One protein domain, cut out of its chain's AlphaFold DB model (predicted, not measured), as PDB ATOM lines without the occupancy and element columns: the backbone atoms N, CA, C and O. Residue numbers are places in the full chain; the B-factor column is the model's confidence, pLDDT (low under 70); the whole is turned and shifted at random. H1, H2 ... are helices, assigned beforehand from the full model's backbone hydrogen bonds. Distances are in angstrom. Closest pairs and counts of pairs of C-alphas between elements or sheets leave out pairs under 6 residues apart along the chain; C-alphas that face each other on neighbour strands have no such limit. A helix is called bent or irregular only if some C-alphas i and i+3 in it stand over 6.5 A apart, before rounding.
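AT A GLANCE: This is residues 482 to 509 and 748 to 829 of the 829 residues of a protein of Paludibaculum fermentans (UniProt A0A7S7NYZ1). A bent helix, H1, runs along one side of a small helical body: its first arm packs on H3, and its second arm lies beside H5. The hairpin of H2 and H3 sits in the middle, the last part of H2, residues 762 to 767, meets H5 at a slant so that the two make a V, short H4 sits at a corner beside H3, and at the far end residues 820 to 829, most of them in H6, stick out as an arm. The printed part has 110 residues with six named helices, H1 to H6 in chain order, and no named strand; the class is all helix. It is only just compact, close to loose, with a radius of gyration of the C-alphas of 15.4 A and spans of 44 by 37 by 25 A.

HOW THE PARTS SIT: H1, residues 483 to 509, was assigned by its hydrogen bonds as one helix but is bent: C-alphas 492 and 495 are 7.0 A apart, and its arms H1a, residues 483 to 492, and H1b, residues 495 to 509, stand at a steep tilt of 44 degrees. H1a touches H3, residues 774 to 782, the closest C-alphas being those of Ser 489 and Ala 782 at 5.0 A; they run opposite ways at a steep tilt of 59 degrees. H1b touches residues 802 to 806 of H5, residues 795 to 808, the same way at a shallow tilt of 32 degrees, only just short of steep; the closest C-alphas, of Ala 507 and Trp 806, are 5.2 A apart. H2, residues 749 to 767, forms a helical hairpin with H3, opposite ways at a shallow tilt of 21 degrees; the closest C-alphas are those of Ala 761 and Val 777, 5.9 A. Residues 762 to 767 of H2 touch H5 at a steep tilt of 48 degrees, with the closest C-alphas, of Arg 766 and Gly 804, 4.4 A apart. Helix packing is part aligned, part crossed. H4, residues 786 to 791, only just touches H3, with 3 pairs of C-alphas within 8 A, and only at the corner; the closest are those of Leu 781 and Ala 789, 5.3 A. H6, residues 815 to 827, touches no helix. In each helix or arm, every O i to N i+4 pair is within hydrogen-bond range.

IN THESE COORDINATES: H1a begins at C-alpha 483, (-21.469, 127.753, 27.963), and is 14.2 A long; H1b is 21.6 A. H2 is 26.6 A, H3 12.2 A, H4 8.6 A and H5 19.8 A. H6, 18.2 A, ends at C-alpha 827, (12.380, 139.872, 10.414).

THE WHOLE: The C-alphas farthest apart, of Asp 484 and Thr 828, are 46.6 A apart. Residues 510 to 747 are not printed; C-alphas 509 and 748 are 43.7 A apart across the cut. Of the links printed whole, none is long. Mean pLDDT of the printed part is 87.2; residues 482, 749, 750 and 829 are under 70.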
ATOM      1  N   ASP A 482     -21.237 125.255  24.013       68.81
ATOM      2  CA  ASP A 482     -22.190 125.211  25.127       68.81
ATOM      3  C   ASP A 482     -21.539 125.883  26.359       68.81
ATOM      4  O   ASP A 482     -20.542 125.361  26.882       68.81
ATOM      5  N   PRO A 483     -22.060 127.032  26.838       76.69
ATOM      6  CA  PRO A 483     -21.469 127.753  27.963       76.69
ATOM      7  C   PRO A 483     -21.450 126.939  29.263       76.69
ATOM      8  O   PRO A 483     -20.563 127.131  30.099       76.69
ATOM      9  N   ASP A 484     -22.404 126.028  29.459       78.62
ATOM     10  CA  ASP A 484     -22.464 125.175  30.644       78.62
ATOM     11  C   ASP A 484     -21.431 124.058  30.572       78.62
ATOM     12  O   ASP A 484     -20.736 123.796  31.559       78.62
ATOM     13  N   LEU A 485     -21.277 123.436  29.402       75.06
ATOM     14  CA  LEU A 485     -20.234 122.440  29.170       75.06
ATOM     15  C   LEU A 485     -18.839 123.055  29.338       75.06
ATOM     16  O   LEU A 485     -18.002 122.489  30.041       75.06
ATOM     17  N   TYR A 486     -18.613 124.245  28.777       82.69
ATOM     18  CA  TYR A 486     -17.364 124.986  28.942       82.69
ATOM     19  C   TYR A 486     -17.054 125.270  30.417       82.69
ATOM     20  O   TYR A 486     -15.962 124.954  30.897       82.69
ATOM     21  N   ARG A 487     -18.031 125.809  31.168       83.94
ATOM     22  CA  ARG A 487     -17.873 126.083  32.606       83.94
ATOM     23  C   ARG A 487     -17.542 124.818  33.394       83.94
ATOM     24  O   ARG A 487     -16.631 124.845  34.223       83.94
ATOM     25  N   ARG A 488     -18.227 123.705  33.118       85.06
ATOM     26  CA  ARG A 488     -17.948 122.403  33.750       85.06
ATOM     27  C   ARG A 488     -16.545 121.899  33.416       85.06
ATOM     28  O   ARG A 488     -15.826 121.477  34.320       85.06
ATOM     29  N   SER A 489     -16.126 121.994  32.156       85.31
ATOM     30  CA  SER A 489     -14.769 121.630  31.731       85.31
ATOM     31  C   SER A 489     -13.699 122.472  32.433       85.31
ATOM     32  O   SER A 489     -12.723 121.915  32.935       85.31
ATOM     33  N   ARG A 490     -13.881 123.797  32.556       89.75
ATOM     34  CA  ARG A 490     -12.928 124.653  33.291       89.75
ATOM     35  C   ARG A 490     -12.858 124.298  34.774       89.75
ATOM     36  O   ARG A 490     -11.755 124.169  35.300       89.75
ATOM     37  N   GLN A 491     -13.996 124.054  35.426       88.25
ATOM     38  CA  GLN A 491     -14.023 123.574  36.815       88.25
ATOM     39  C   GLN A 491     -13.273 122.245  36.978       88.25
ATOM     40  O   GLN A 491     -12.549 122.051  37.952       88.25
ATOM     41  N   PHE A 492     -13.399 121.344  36.003       87.94
ATOM     42  CA  PHE A 492     -12.717 120.053  36.012       87.94
ATOM     43  C   PHE A 492     -11.194 120.164  35.804       87.94
ATOM     44  O   PHE A 492     -10.437 119.346  36.331       87.94
ATOM     45  N   LEU A 493     -10.729 121.179  35.071       91.31
ATOM     46  CA  LEU A 493      -9.307 121.429  34.804       91.31
ATOM     47  C   LEU A 493      -8.601 122.255  35.896       91.31
ATOM     48  O   LEU A 493      -7.376 122.181  35.991       91.31
ATOM     49  N   ALA A 494      -9.328 122.970  36.759       90.50
ATOM     50  CA  ALA A 494      -8.743 123.801  37.821       90.50
ATOM     51  C   ALA A 494      -7.732 123.059  38.737       90.50
ATOM     52  O   ALA A 494      -6.643 123.580  38.980       90.50
ATOM     53  N   PRO A 495      -7.963 121.798  39.167       91.75
ATOM     54  CA  PRO A 495      -6.959 121.062  39.943       91.75
ATOM     55  C   PRO A 495      -5.678 120.734  39.157       91.75
ATOM     56  O   PRO A 495      -4.630 120.463  39.753       91.75
ATOM     57  N   VAL A 496      -5.750 120.681  37.821       91.31
ATOM     58  CA  VAL A 496      -4.581 120.489  36.947       91.31
ATOM     59  C   VAL A 496      -3.763 121.773  36.888       91.31
ATOM     60  O   VAL A 496      -2.543 121.698  37.003       91.31
ATOM     61  N   GLU A 497      -4.421 122.927  36.788       93.25
ATOM     62  CA  GLU A 497      -3.803 124.257  36.809       93.25
ATOM     63  C   GLU A 497      -2.988 124.490  38.092       93.25
ATOM     64  O   GLU A 497      -1.777 124.718  38.040       93.25
ATOM     65  N   GLU A 498      -3.601 124.295  39.263       92.69
ATOM     66  CA  GLU A 498      -2.909 124.413  40.557       92.69
ATOM     67  C   GLU A 498      -1.726 123.441  40.691       92.69
ATOM     68  O   GLU A 498      -0.699 123.725  41.322       92.69
ATOM     69  N   TRP A 499      -1.876 122.239  40.134       94.44
ATOM     70  CA  TRP A 499      -0.822 121.236  40.122       94.44
ATOM     71  C   TRP A 499       0.342 121.644  39.204       94.44
ATOM     72  O   TRP A 499       1.492 121.506  39.624       94.44
ATOM     73  N   ILE A 500       0.074 122.213  38.024       94.00
ATOM     74  CA  ILE A 500       1.101 122.742  37.114       94.00
ATOM     75  C   ILE A 500       1.906 123.848  37.803       94.00
ATOM     76  O   ILE A 500       3.132 123.764  37.840       94.00
ATOM     77  N   HIS A 501       1.244 124.804  38.459       92.94
ATOM     78  CA  HIS A 501       1.943 125.859  39.201       92.94
ATOM     79  C   HIS A 501       2.868 125.311  40.296       92.94
ATOM     80  O   HIS A 501       3.955 125.843  40.531       92.94
ATOM     81  N   ARG A 502       2.479 124.224  40.979       93.75
ATOM     82  CA  ARG A 502       3.360 123.549  41.949       93.75
ATOM     83  C   ARG A 502       4.573 122.909  41.279       93.75
ATOM     84  O   ARG A 502       5.674 123.026  41.816       93.75
ATOM     85  N   VAL A 503       4.375 122.253  40.136       93.44
ATOM     86  CA  VAL A 503       5.465 121.667  39.343       93.44
ATOM     87  C   VAL A 503       6.454 122.745  38.912       93.44
ATOM     88  O   VAL A 503       7.654 122.542  39.077       93.44
ATOM     89  N   ASP A 504       5.978 123.896  38.436       91.31
ATOM     90  CA  ASP A 504       6.845 124.997  38.008       91.31
ATOM     91  C   ASP A 504       7.675 125.563  39.144       91.31
ATOM     92  O   ASP A 504       8.893 125.660  39.015       91.31
ATOM     93  N   ARG A 505       7.046 125.862  40.287       90.69
ATOM     94  CA  ARG A 505       7.777 126.353  41.463       90.69
ATOM     95  C   ARG A 505       8.884 125.385  41.871       90.69
ATOM     96  O   ARG A 505      10.003 125.808  42.150       90.69
ATOM     97  N   PHE A 506       8.594 124.085  41.880       89.69
ATOM     98  CA  PHE A 506       9.591 123.072  42.215       89.69
ATOM     99  C   PHE A 506      10.704 122.974  41.161       89.69
ATOM    100  O   PHE A 506      11.884 122.918  41.508       89.69
ATOM    101  N   ALA A 507      10.349 122.979  39.875       88.44
ATOM    102  CA  ALA A 507      11.307 122.893  38.778       88.44
ATOM    103  C   ALA A 507      12.241 124.112  38.728       88.44
ATOM    104  O   ALA A 507      13.449 123.934  38.580       88.44
ATOM    105  N   GLN A 508      11.717 125.321  38.942       86.88
ATOM    106  CA  GLN A 508      12.496 126.560  39.024       86.88
ATOM    107  C   GLN A 508      13.476 126.551  40.204       86.88
ATOM    108  O   GLN A 508      14.632 126.944  40.052       86.88
ATOM    109  N   LEU A 509      13.046 126.067  41.376       86.94
ATOM    110  CA  LEU A 509      13.930 125.918  42.537       86.94
ATOM    111  C   LEU A 509      15.056 124.912  42.261       86.94
ATOM    112  O   LEU A 509      16.218 125.197  42.545       86.94
ATOM    113  N   THR A 748     -10.372 108.748  11.324       75.81
ATOM    114  CA  THR A 748     -11.392 109.692  10.863       75.81
ATOM    115  C   THR A 748     -10.898 111.127  11.025       75.81
ATOM    116  O   THR A 748     -10.002 111.405  11.824       75.81
ATOM    117  N   ARG A 749     -11.517 112.067  10.303       67.75
ATOM    118  CA  ARG A 749     -11.227 113.498  10.447       67.75
ATOM    119  C   ARG A 749     -11.333 113.961  11.907       67.75
ATOM    120  O   ARG A 749     -10.392 114.559  12.414       67.75
ATOM    121  N   ASP A 750     -12.403 113.576  12.598       68.19
ATOM    122  CA  ASP A 750     -12.622 113.922  14.008       68.19
ATOM    123  C   ASP A 750     -11.507 113.380  14.922       68.19
ATOM    124  O   ASP A 750     -11.062 114.063  15.841       68.19
ATOM    125  N   GLN A 751     -11.011 112.163  14.660       80.50
ATOM    126  CA  GLN A 751      -9.897 111.583  15.420       80.50
ATOM    127  C   GLN A 751      -8.586 112.332  15.172       80.50
ATOM    128  O   GLN A 751      -7.807 112.523  16.105       80.50
ATOM    129  N   ILE A 752      -8.340 112.753  13.930       79.06
ATOM    130  CA  ILE A 752      -7.154 113.528  13.558       79.06
ATOM    131  C   ILE A 752      -7.184 114.901  14.237       79.06
ATOM    132  O   ILE A 752      -6.192 115.297  14.844       79.06
ATOM    133  N   GLU A 753      -8.321 115.594  14.192       76.94
ATOM    134  CA  GLU A 753      -8.505 116.903  14.829       76.94
ATOM    135  C   GLU A 753      -8.377 116.806  16.360       76.94
ATOM    136  O   GLU A 753      -7.652 117.591  16.977       76.94
ATOM    137  N   ALA A 754      -8.995 115.796  16.980       82.62
ATOM    138  CA  ALA A 754      -8.861 115.545  18.414       82.62
ATOM    139  C   ALA A 754      -7.407 115.243  18.818       82.62
ATOM    140  O   ALA A 754      -6.931 115.747  19.839       82.62
ATOM    141  N   MET A 755      -6.684 114.453  18.014       88.38
ATOM    142  CA  MET A 755      -5.268 114.153  18.242       88.38
ATOM    143  C   MET A 755      -4.399 115.403  18.094       88.38
ATOM    144  O   MET A 755      -3.542 115.646  18.942       88.38
ATOM    145  N   TRP A 756      -4.643 116.215  17.063       87.19
ATOM    146  CA  TRP A 756      -3.939 117.475  16.841       87.19
ATOM    147  C   TRP A 756      -4.084 118.411  18.041       87.19
ATOM    148  O   TRP A 756      -3.079 118.837  18.605       87.19
ATOM    149  N   LEU A 757      -5.319 118.658  18.488       87.12
ATOM    150  CA  LEU A 757      -5.598 119.531  19.631       87.12
ATOM    151  C   LEU A 757      -4.984 118.975  20.921       87.12
ATOM    152  O   LEU A 757      -4.318 119.703  21.662       87.12
ATOM    153  N   ARG A 758      -5.153 117.671  21.186       93.00
ATOM    154  CA  ARG A 758      -4.526 116.998  22.336       93.00
ATOM    155  C   ARG A 758      -3.012 117.217  22.326       93.00
ATOM    156  O   ARG A 758      -2.429 117.525  23.366       93.00
ATOM    157  N   ASN A 759      -2.367 117.019  21.181       94.12
ATOM    158  CA  ASN A 759      -0.916 117.074  21.066       94.12
ATOM    159  C   ASN A 759      -0.382 118.514  21.119       94.12
ATOM    160  O   ASN A 759       0.646 118.723  21.761       94.12
ATOM    161  N   GLN A 760      -1.116 119.491  20.575       93.50
ATOM    162  CA  GLN A 760      -0.858 120.928  20.731       93.50
ATOM    163  C   GLN A 760      -0.857 121.330  22.208       93.50
ATOM    164  O   GLN A 760       0.137 121.845  22.724       93.50
ATOM    165  N   ALA A 761      -1.943 121.015  22.924       94.00
ATOM    166  CA  ALA A 761      -2.060 121.318  24.344       94.00
ATOM    167  C   ALA A 761      -0.957 120.623  25.158       94.00
ATOM    168  O   ALA A 761      -0.349 121.226  26.042       94.00
ATOM    169  N   LEU A 762      -0.644 119.360  24.845       95.44
ATOM    170  CA  LEU A 762       0.424 118.626  25.521       95.44
ATOM    171  C   LEU A 762       1.809 119.235  25.263       95.44
ATOM    172  O   LEU A 762       2.583 119.363  26.212       95.44
ATOM    173  N   PHE A 763       2.119 119.607  24.018       95.12
ATOM    174  CA  PHE A 763       3.367 120.282  23.662       95.12
ATOM    175  C   PHE A 763       3.520 121.574  24.466       95.12
ATOM    176  O   PHE A 763       4.539 121.754  25.139       95.12
ATOM    177  N   GLN A 764       2.497 122.429  24.466       93.94
ATOM    178  CA  GLN A 764       2.560 123.716  25.146       93.94
ATOM    179  C   GLN A 764       2.710 123.531  26.662       93.94
ATOM    180  O   GLN A 764       3.625 124.084  27.268       93.94
ATOM    181  N   LEU A 765       1.919 122.638  27.270       94.25
ATOM    182  CA  LEU A 765       2.021 122.336  28.701       94.25
ATOM    183  C   LEU A 765       3.373 121.749  29.116       94.25
ATOM    184  O   LEU A 765       3.719 121.848  30.290       94.25
ATOM    185  N   ARG A 766       4.123 121.116  28.211       93.69
ATOM    186  CA  ARG A 766       5.443 120.533  28.502       93.69
ATOM    187  C   ARG A 766       6.592 121.498  28.252       93.69
ATOM    188  O   ARG A 766       7.611 121.402  28.940       93.69
ATOM    189  N   ASN A 767       6.469 122.349  27.239       91.94
ATOM    190  CA  ASN A 767       7.616 123.018  26.639       91.94
ATOM    191  C   ASN A 767       7.563 124.547  26.729       91.94
ATOM    192  O   ASN A 767       8.625 125.141  26.868       91.94
ATOM    193  N   TRP A 768       6.373 125.156  26.696       89.12
ATOM    194  CA  TRP A 768       6.166 126.602  26.843       89.12
ATOM    195  C   TRP A 768       5.882 126.923  28.309       89.12
ATOM    196  O   TRP A 768       4.744 126.925  28.782       89.12
ATOM    197  N   VAL A 769       6.962 127.059  29.071       85.75
ATOM    198  CA  VAL A 769       6.933 127.268  30.520       85.75
ATOM    199  C   VAL A 769       7.010 128.744  30.900       85.75
ATOM    200  O   VAL A 769       6.508 129.097  31.967       85.75
ATOM    201  N   THR A 770       7.618 129.580  30.059       79.44
ATOM    202  CA  THR A 770       7.701 131.036  30.247       79.44
ATOM    203  C   THR A 770       7.062 131.821  29.092       79.44
ATOM    204  O   THR A 770       6.613 132.943  29.312       79.44
ATOM    205  N   ALA A 771       6.893 131.197  27.916       71.31
ATOM    206  CA  ALA A 771       6.115 131.733  26.793       71.31
ATOM    207  C   ALA A 771       4.626 131.314  26.819       71.31
ATOM    208  O   ALA A 771       4.271 130.269  27.369       71.31
ATOM    209  N   GLY A 772       3.761 132.103  26.165       77.19
ATOM    210  CA  GLY A 772       2.316 131.856  26.060       77.19
ATOM    211  C   GLY A 772       1.558 131.984  27.389       77.19
ATOM    212  O   GLY A 772       2.092 132.478  28.383       77.19
ATOM    213  N   THR A 773       0.298 131.533  27.431       82.06
ATOM    214  CA  THR A 773      -0.519 131.583  28.657       82.06
ATOM    215  C   THR A 773      -1.049 130.205  29.042       82.06
ATOM    216  O   THR A 773      -1.578 129.454  28.222       82.06
ATOM    217  N   LEU A 774      -0.924 129.853  30.329       88.12
ATOM    218  CA  LEU A 774      -1.552 128.638  30.859       88.12
ATOM    219  C   LEU A 774      -3.078 128.713  30.707       88.12
ATOM    220  O   LEU A 774      -3.703 127.718  30.353       88.12
ATOM    221  N   GLU A 775      -3.650 129.902  30.910       86.44
ATOM    222  CA  GLU A 775      -5.070 130.177  30.695       86.44
ATOM    223  C   GLU A 775      -5.506 129.847  29.262       86.44
ATOM    224  O   GLU A 775      -6.458 129.090  29.091       86.44
ATOM    225  N   GLY A 776      -4.753 130.284  28.245       85.25
ATOM    226  CA  GLY A 776      -5.052 129.986  26.843       85.25
ATOM    227  C   GLY A 776      -5.114 128.485  26.558       85.25
ATOM    228  O   GLY A 776      -6.053 128.013  25.917       85.25
ATOM    229  N   VAL A 777      -4.176 127.695  27.095       89.62
ATOM    230  CA  VAL A 777      -4.189 126.229  26.913       89.62
ATOM    231  C   VAL A 777      -5.342 125.563  27.656       89.62
ATOM    232  O   VAL A 777      -5.923 124.592  27.167       89.62
ATOM    233  N   LEU A 778      -5.683 126.050  28.846       90.75
ATOM    234  CA  LEU A 778      -6.812 125.517  29.604       90.75
ATOM    235  C   LEU A 778      -8.145 125.854  28.937       90.75
ATOM    236  O   LEU A 778      -9.052 125.023  28.954       90.75
ATOM    237  N   ASP A 779      -8.244 127.020  28.307       86.81
ATOM    238  CA  ASP A 779      -9.392 127.408  27.500       86.81
ATOM    239  C   ASP A 779      -9.473 126.570  26.218       86.81
ATOM    240  O   ASP A 779     -10.553 126.075  25.891       86.81
ATOM    241  N   LEU A 780      -8.347 126.308  25.542       87.06
ATOM    242  CA  LEU A 780      -8.273 125.369  24.416       87.06
ATOM    243  C   LEU A 780      -8.794 123.981  24.818       87.06
ATOM    244  O   LEU A 780      -9.641 123.410  24.132       87.06
ATOM    245  N   LEU A 781      -8.332 123.453  25.956       89.62
ATOM    246  CA  LEU A 781      -8.789 122.166  26.481       89.62
ATOM    247  C   LEU A 781     -10.262 122.196  26.889       89.62
ATOM    248  O   LEU A 781     -10.972 121.224  26.654       89.62
ATOM    249  N   ALA A 782     -10.752 123.289  27.471       87.50
ATOM    250  CA  ALA A 782     -12.150 123.388  27.876       87.50
ATOM    251  C   ALA A 782     -13.127 123.442  26.694       87.50
ATOM    252  O   ALA A 782     -14.297 123.094  26.857       87.50
ATOM    253  N   ARG A 783     -12.645 123.854  25.516       81.88
ATOM    254  CA  ARG A 783     -13.380 123.844  24.242       81.88
ATOM    255  C   ARG A 783     -13.238 122.526  23.473       81.88
ATOM    256  O   ARG A 783     -13.936 122.327  22.481       81.88
ATOM    257  N   ALA A 784     -12.332 121.648  23.897       82.94
ATOM    258  CA  ALA A 784     -12.058 120.374  23.248       82.94
ATOM    259  C   ALA A 784     -13.157 119.329  23.520       82.94
ATOM    260  O   ALA A 784     -13.924 119.470  24.478       82.94
ATOM    261  N   PRO A 785     -13.197 118.229  22.739       82.31
ATOM    262  CA  PRO A 785     -13.971 117.046  23.097       82.31
ATOM    263  C   PRO A 785     -13.703 116.597  24.544       82.31
ATOM    264  O   PRO A 785     -12.572 116.650  25.036       82.31
ATOM    265  N   GLU A 786     -14.755 116.164  25.241       83.06
ATOM    266  CA  GLU A 786     -14.697 115.887  26.682       83.06
ATOM    267  C   GLU A 786     -13.670 114.795  27.039       83.06
ATOM    268  O   GLU A 786     -13.003 114.868  28.071       83.06
ATOM    269  N   ASP A 787     -13.497 113.794  26.179       85.88
ATOM    270  CA  ASP A 787     -12.499 112.736  26.330       85.88
ATOM    271  C   ASP A 787     -11.061 113.273  26.242       85.88
ATOM    272  O   ASP A 787     -10.203 112.876  27.043       85.88
ATOM    273  N   VAL A 788     -10.808 114.233  25.343       89.25
ATOM    274  CA  VAL A 788      -9.518 114.926  25.228       89.25
ATOM    275  C   VAL A 788      -9.227 115.699  26.508       89.25
ATOM    276  O   VAL A 788      -8.200 115.434  27.138       89.25
ATOM    277  N   ALA A 789     -10.134 116.576  26.947       89.38
ATOM    278  CA  ALA A 789      -9.990 117.334  28.193       89.38
ATOM    279  C   ALA A 789      -9.765 116.415  29.406       89.38
ATOM    280  O   ALA A 789      -8.825 116.609  30.185       89.38
ATOM    281  N   ARG A 790     -10.568 115.351  29.538       88.06
ATOM    282  CA  ARG A 790     -10.457 114.401  30.654       88.06
ATOM    283  C   ARG A 790      -9.105 113.698  30.698       88.06
ATOM    284  O   ARG A 790      -8.579 113.464  31.793       88.06
ATOM    285  N   SER A 791      -8.498 113.419  29.543       91.50
ATOM    286  CA  SER A 791      -7.199 112.739  29.463       91.50
ATOM    287  C   SER A 791      -6.078 113.467  30.228       91.50
ATOM    288  O   SER A 791      -5.186 112.807  30.781       91.50
ATOM    289  N   PHE A 792      -6.158 114.800  30.357       93.94
ATOM    290  CA  PHE A 792      -5.171 115.640  31.052       93.94
ATOM    291  C   PHE A 792      -5.213 115.539  32.577       93.94
ATOM    292  O   PHE A 792      -4.243 115.885  33.253       93.94
ATOM    293  N   THR A 793      -6.280 114.974  33.139       90.19
ATOM    294  CA  THR A 793      -6.367 114.728  34.586       90.19
ATOM    295  C   THR A 793      -5.713 113.416  35.017       90.19
ATOM    296  O   THR A 793      -5.418 113.236  36.203       90.19
ATOM    297  N   SER A 794      -5.434 112.518  34.065       93.00
ATOM    298  CA  SER A 794      -4.870 111.199  34.349       93.00
ATOM    299  C   SER A 794      -3.457 111.284  34.957       93.00
ATOM    300  O   SER A 794      -2.652 112.125  34.541       93.00
ATOM    301  N   PRO A 795      -3.084 110.376  35.884       93.69
ATOM    302  CA  PRO A 795      -1.738 110.351  36.465       93.69
ATOM    303  C   PRO A 795      -0.629 110.226  35.415       93.69
ATOM    304  O   PRO A 795       0.425 110.847  35.543       93.69
ATOM    305  N   ARG A 796      -0.882 109.466  34.339       92.81
ATOM    306  CA  ARG A 796       0.061 109.307  33.223       92.81
ATOM    307  C   ARG A 796       0.289 110.623  32.482       92.81
ATOM    308  O   ARG A 796       1.440 110.948  32.201       92.81
ATOM    309  N   MET A 797      -0.765 111.389  32.185       94.06
ATOM    310  CA  MET A 797      -0.598 112.682  31.515       94.06
ATOM    311  C   MET A 797       0.104 113.692  32.421       94.06
ATOM    312  O   MET A 797       1.054 114.337  31.985       94.06
ATOM    313  N   LYS A 798      -0.288 113.768  33.698       94.62
ATOM    314  CA  LYS A 798       0.387 114.618  34.686       94.62
ATOM    315  C   LYS A 798       1.878 114.292  34.775       94.62
ATOM    316  O   LYS A 798       2.710 115.185  34.683       94.62
ATOM    317  N   TRP A 799       2.255 113.018  34.839       94.06
ATOM    318  CA  TRP A 799       3.671 112.644  34.821       94.06
ATOM    319  C   TRP A 799       4.396 113.116  33.545       94.06
ATOM    320  O   TRP A 799       5.494 113.668  33.632       94.06
ATOM    321  N   ARG A 800       3.773 112.976  32.365       94.44
ATOM    322  CA  ARG A 800       4.339 113.462  31.091       94.44
ATOM    323  C   ARG A 800       4.528 114.977  31.090       94.44
ATOM    324  O   ARG A 800       5.573 115.443  30.643       94.44
ATOM    325  N   ILE A 801       3.550 115.732  31.585       94.88
ATOM    326  CA  ILE A 801       3.630 117.195  31.704       94.88
ATOM    327  C   ILE A 801       4.757 117.576  32.663       94.88
ATOM    328  O   ILE A 801       5.628 118.356  32.296       94.88
ATOM    329  N   ALA A 802       4.807 116.964  33.849       94.44
ATOM    330  CA  ALA A 802       5.815 117.276  34.858       94.44
ATOM    331  C   ALA A 802       7.237 117.002  34.373       94.44
ATOM    332  O   ALA A 802       8.124 117.833  34.553       94.44
ATOM    333  N   ARG A 803       7.450 115.856  33.716       93.12
ATOM    334  CA  ARG A 803       8.750 115.503  33.146       93.12
ATOM    335  C   ARG A 803       9.183 116.497  32.069       93.12
ATOM    336  O   ARG A 803      10.347 116.885  32.055       93.12
ATOM    337  N   GLY A 804       8.258 116.900  31.193       92.75
ATOM    338  CA  GLY A 804       8.506 117.907  30.160       92.75
ATOM    339  C   GLY A 804       8.852 119.267  30.763       92.75
ATOM    340  O   GLY A 804       9.914 119.802  30.476       92.75
ATOM    341  N   ARG A 805       8.032 119.771  31.691       91.88
ATOM    342  CA  ARG A 805       8.283 121.055  32.362       91.88
ATOM    343  C   ARG A 805       9.607 121.069  33.115       91.88
ATOM    344  O   ARG A 805      10.373 122.019  33.001       91.88
ATOM    345  N   TRP A 806       9.919 119.994  33.839       90.88
ATOM    346  CA  TRP A 806      11.199 119.871  34.537       90.88
ATOM    347  C   TRP A 806      12.392 119.844  33.577       90.88
ATOM    348  O   TRP A 806      13.447 120.390  33.891       90.88
ATOM    349  N   TRP A 807      12.229 119.234  32.399       90.81
ATOM    350  CA  TRP A 807      13.220 119.312  31.332       90.81
ATOM    351  C   TRP A 807      13.391 120.764  30.857       90.81
ATOM    352  O   TRP A 807      14.515 121.258  30.840       90.81
ATOM    353  N   SER A 808      12.287 121.456  30.563       90.31
ATOM    354  CA  SER A 808      12.256 122.807  29.984       90.31
ATOM    355  C   SER A 808      12.795 123.900  30.908       90.31
ATOM    356  O   SER A 808      13.415 124.833  30.414       90.31
ATOM    357  N   HIS A 809      12.624 123.777  32.229       88.06
ATOM    358  CA  HIS A 809      13.209 124.709  33.212       88.06
ATOM    359  C   HIS A 809      14.724 124.530  33.401       88.06
ATOM    360  O   HIS A 809      15.365 125.368  34.025       88.06
ATOM    361  N   ARG A 810      15.315 123.432  32.908       86.81
ATOM    362  CA  ARG A 810      16.737 123.086  33.106       86.81
ATOM    363  C   ARG A 810      17.604 123.251  31.855       86.81
ATOM    364  O   ARG A 810      18.764 122.824  31.852       86.81
ATOM    365  N   THR A 811      17.044 123.787  30.778       86.31
ATOM    366  CA  THR A 811      17.758 124.023  29.520       86.31
ATOM    367  C   THR A 811      18.636 125.265  29.583       86.31
ATOM    368  O   THR A 811      18.501 126.083  30.486       86.31
ATOM    369  N   ALA A 812      19.549 125.389  28.618       78.38
ATOM    370  CA  ALA A 812      20.468 126.518  28.545       78.38
ATOM    371  C   ALA A 812      19.768 127.830  28.162       78.38
ATOM    372  O   ALA A 812      20.137 128.866  28.699       78.38
ATOM    373  N   LEU A 813      18.778 127.767  27.265       87.94
ATOM    374  CA  LEU A 813      18.014 128.930  26.810       87.94
ATOM    375  C   LEU A 813      16.604 128.950  27.416       87.94
ATOM    376  O   LEU A 813      16.004 127.886  27.626       87.94
ATOM    377  N   SER A 814      16.077 130.147  27.677       89.50
ATOM    378  CA  SER A 814      14.670 130.389  28.022       89.50
ATOM    379  C   SER A 814      13.772 130.338  26.780       89.50
ATOM    380  O   SER A 814      14.254 130.305  25.644       89.50
ATOM    381  N   ASP A 815      12.452 130.306  26.976       90.69
ATOM    382  CA  ASP A 815      11.515 130.296  25.849       90.69
ATOM    383  C   ASP A 815      11.547 131.646  25.099       90.69
ATOM    384  O   ASP A 815      11.501 131.675  23.869       90.69
ATOM    385  N   GLU A 816      11.715 132.759  25.822       89.56
ATOM    386  CA  GLU A 816      11.830 134.118  25.272       89.56
ATOM    387  C   GLU A 816      13.116 134.302  24.471       89.56
ATOM    388  O   GLU A 816      13.102 134.974  23.442       89.56
ATOM    389  N   GLU A 817      14.226 133.709  24.912       91.19
ATOM    390  CA  GLU A 817      15.488 133.758  24.171       91.19
ATOM    391  C   GLU A 817      15.367 133.016  22.838       91.19
ATOM    392  O   GLU A 817      15.773 133.539  21.795       91.19
ATOM    393  N   VAL A 818      14.748 131.829  22.847       92.44
ATOM    394  CA  VAL A 818      14.497 131.051  21.627       92.44
ATOM    395  C   VAL A 818      13.562 131.815  20.688       92.44
ATOM    396  O   VAL A 818      13.942 132.070  19.544       92.44
ATOM    397  N   LEU A 819      12.393 132.257  21.161       90.31
ATOM    398  CA  LEU A 819      11.426 132.996  20.339       90.31
ATOM    399  C   LEU A 819      11.973 134.348  19.865       90.31
ATOM    400  O   LEU A 819      11.778 134.726  18.714       90.31
ATOM    401  N   GLY A 820      12.689 135.077  20.719       87.81
ATOM    402  CA  GLY A 820      13.278 136.374  20.388       87.81
ATOM    403  C   GLY A 820      14.439 136.270  19.399       87.81
ATOM    404  O   GLY A 820      14.602 137.141  18.544       87.81
ATOM    405  N   SER A 821      15.255 135.213  19.476       88.88
ATOM    406  CA  SER A 821      16.270 134.931  18.448       88.88
ATOM    407  C   SER A 821      15.625 134.614  17.099       88.88
ATOM    408  O   SER A 821      16.034 135.165  16.079       88.88
ATOM    409  N   TRP A 822      14.557 133.817  17.112       91.00
ATOM    410  CA  TRP A 822      13.841 133.414  15.912       91.00
ATOM    411  C   TRP A 822      13.105 134.573  15.231       91.00
ATOM    412  O   TRP A 822      13.284 134.794  14.037       91.00
ATOM    413  N   ARG A 823      12.356 135.384  15.991       86.06
ATOM    414  CA  ARG A 823      11.665 136.574  15.461       86.06
ATOM    415  C   ARG A 823      12.634 137.552  14.802       86.06
ATOM    416  O   ARG A 823      12.326 138.081  13.741       86.06
ATOM    417  N   ARG A 824      13.818 137.763  15.396       84.75
ATOM    418  CA  ARG A 824      14.866 138.607  14.799       84.75
ATOM    419  C   ARG A 824      15.356 138.044  13.470       84.75
ATOM    420  O   ARG A 824      15.419 138.792  12.503       84.75
ATOM    421  N   TYR A 825      15.652 136.746  13.412       85.06
ATOM    422  CA  TYR A 825      16.071 136.088  12.175       85.06
ATOM    423  C   TYR A 825      15.017 136.228  11.064       85.06
ATOM    424  O   TYR A 825      15.332 136.668   9.959       85.06
ATOM    425  N   ILE A 826      13.755 135.931  11.381       79.62
ATOM    426  CA  ILE A 826      12.651 136.023  10.422       79.62
ATOM    427  C   ILE A 826      12.407 137.458   9.957       79.62
ATOM    428  O   ILE A 826      12.158 137.657   8.781       79.62
ATOM    429  N   SER A 827      12.538 138.467  10.824       71.44
ATOM    430  CA  SER A 827      12.380 139.872  10.414       71.44
ATOM    431  C   SER A 827      13.446 140.372   9.428       71.44
ATOM    432  O   SER A 827      13.289 141.444   8.854       71.44
ATOM    433  N   THR A 828      14.543 139.624   9.267       70.06
ATOM    434  CA  THR A 828      15.648 139.944   8.349       70.06
ATOM    435  C   THR A 828      15.663 139.097   7.075       70.06
ATOM    436  O   THR A 828      16.505 139.348   6.214       70.06
ATOM    437  N   CYS A 829      14.780 138.098   6.978       62.38
ATOM    438  CA  CYS A 829      14.565 137.274   5.785       62.38
ATOM    439  C   CYS A 829      13.402 137.844   4.977       62.38
ATOM    440  O   CYS A 829      13.493 137.785   3.732       62.38
TER     441      CYS A 829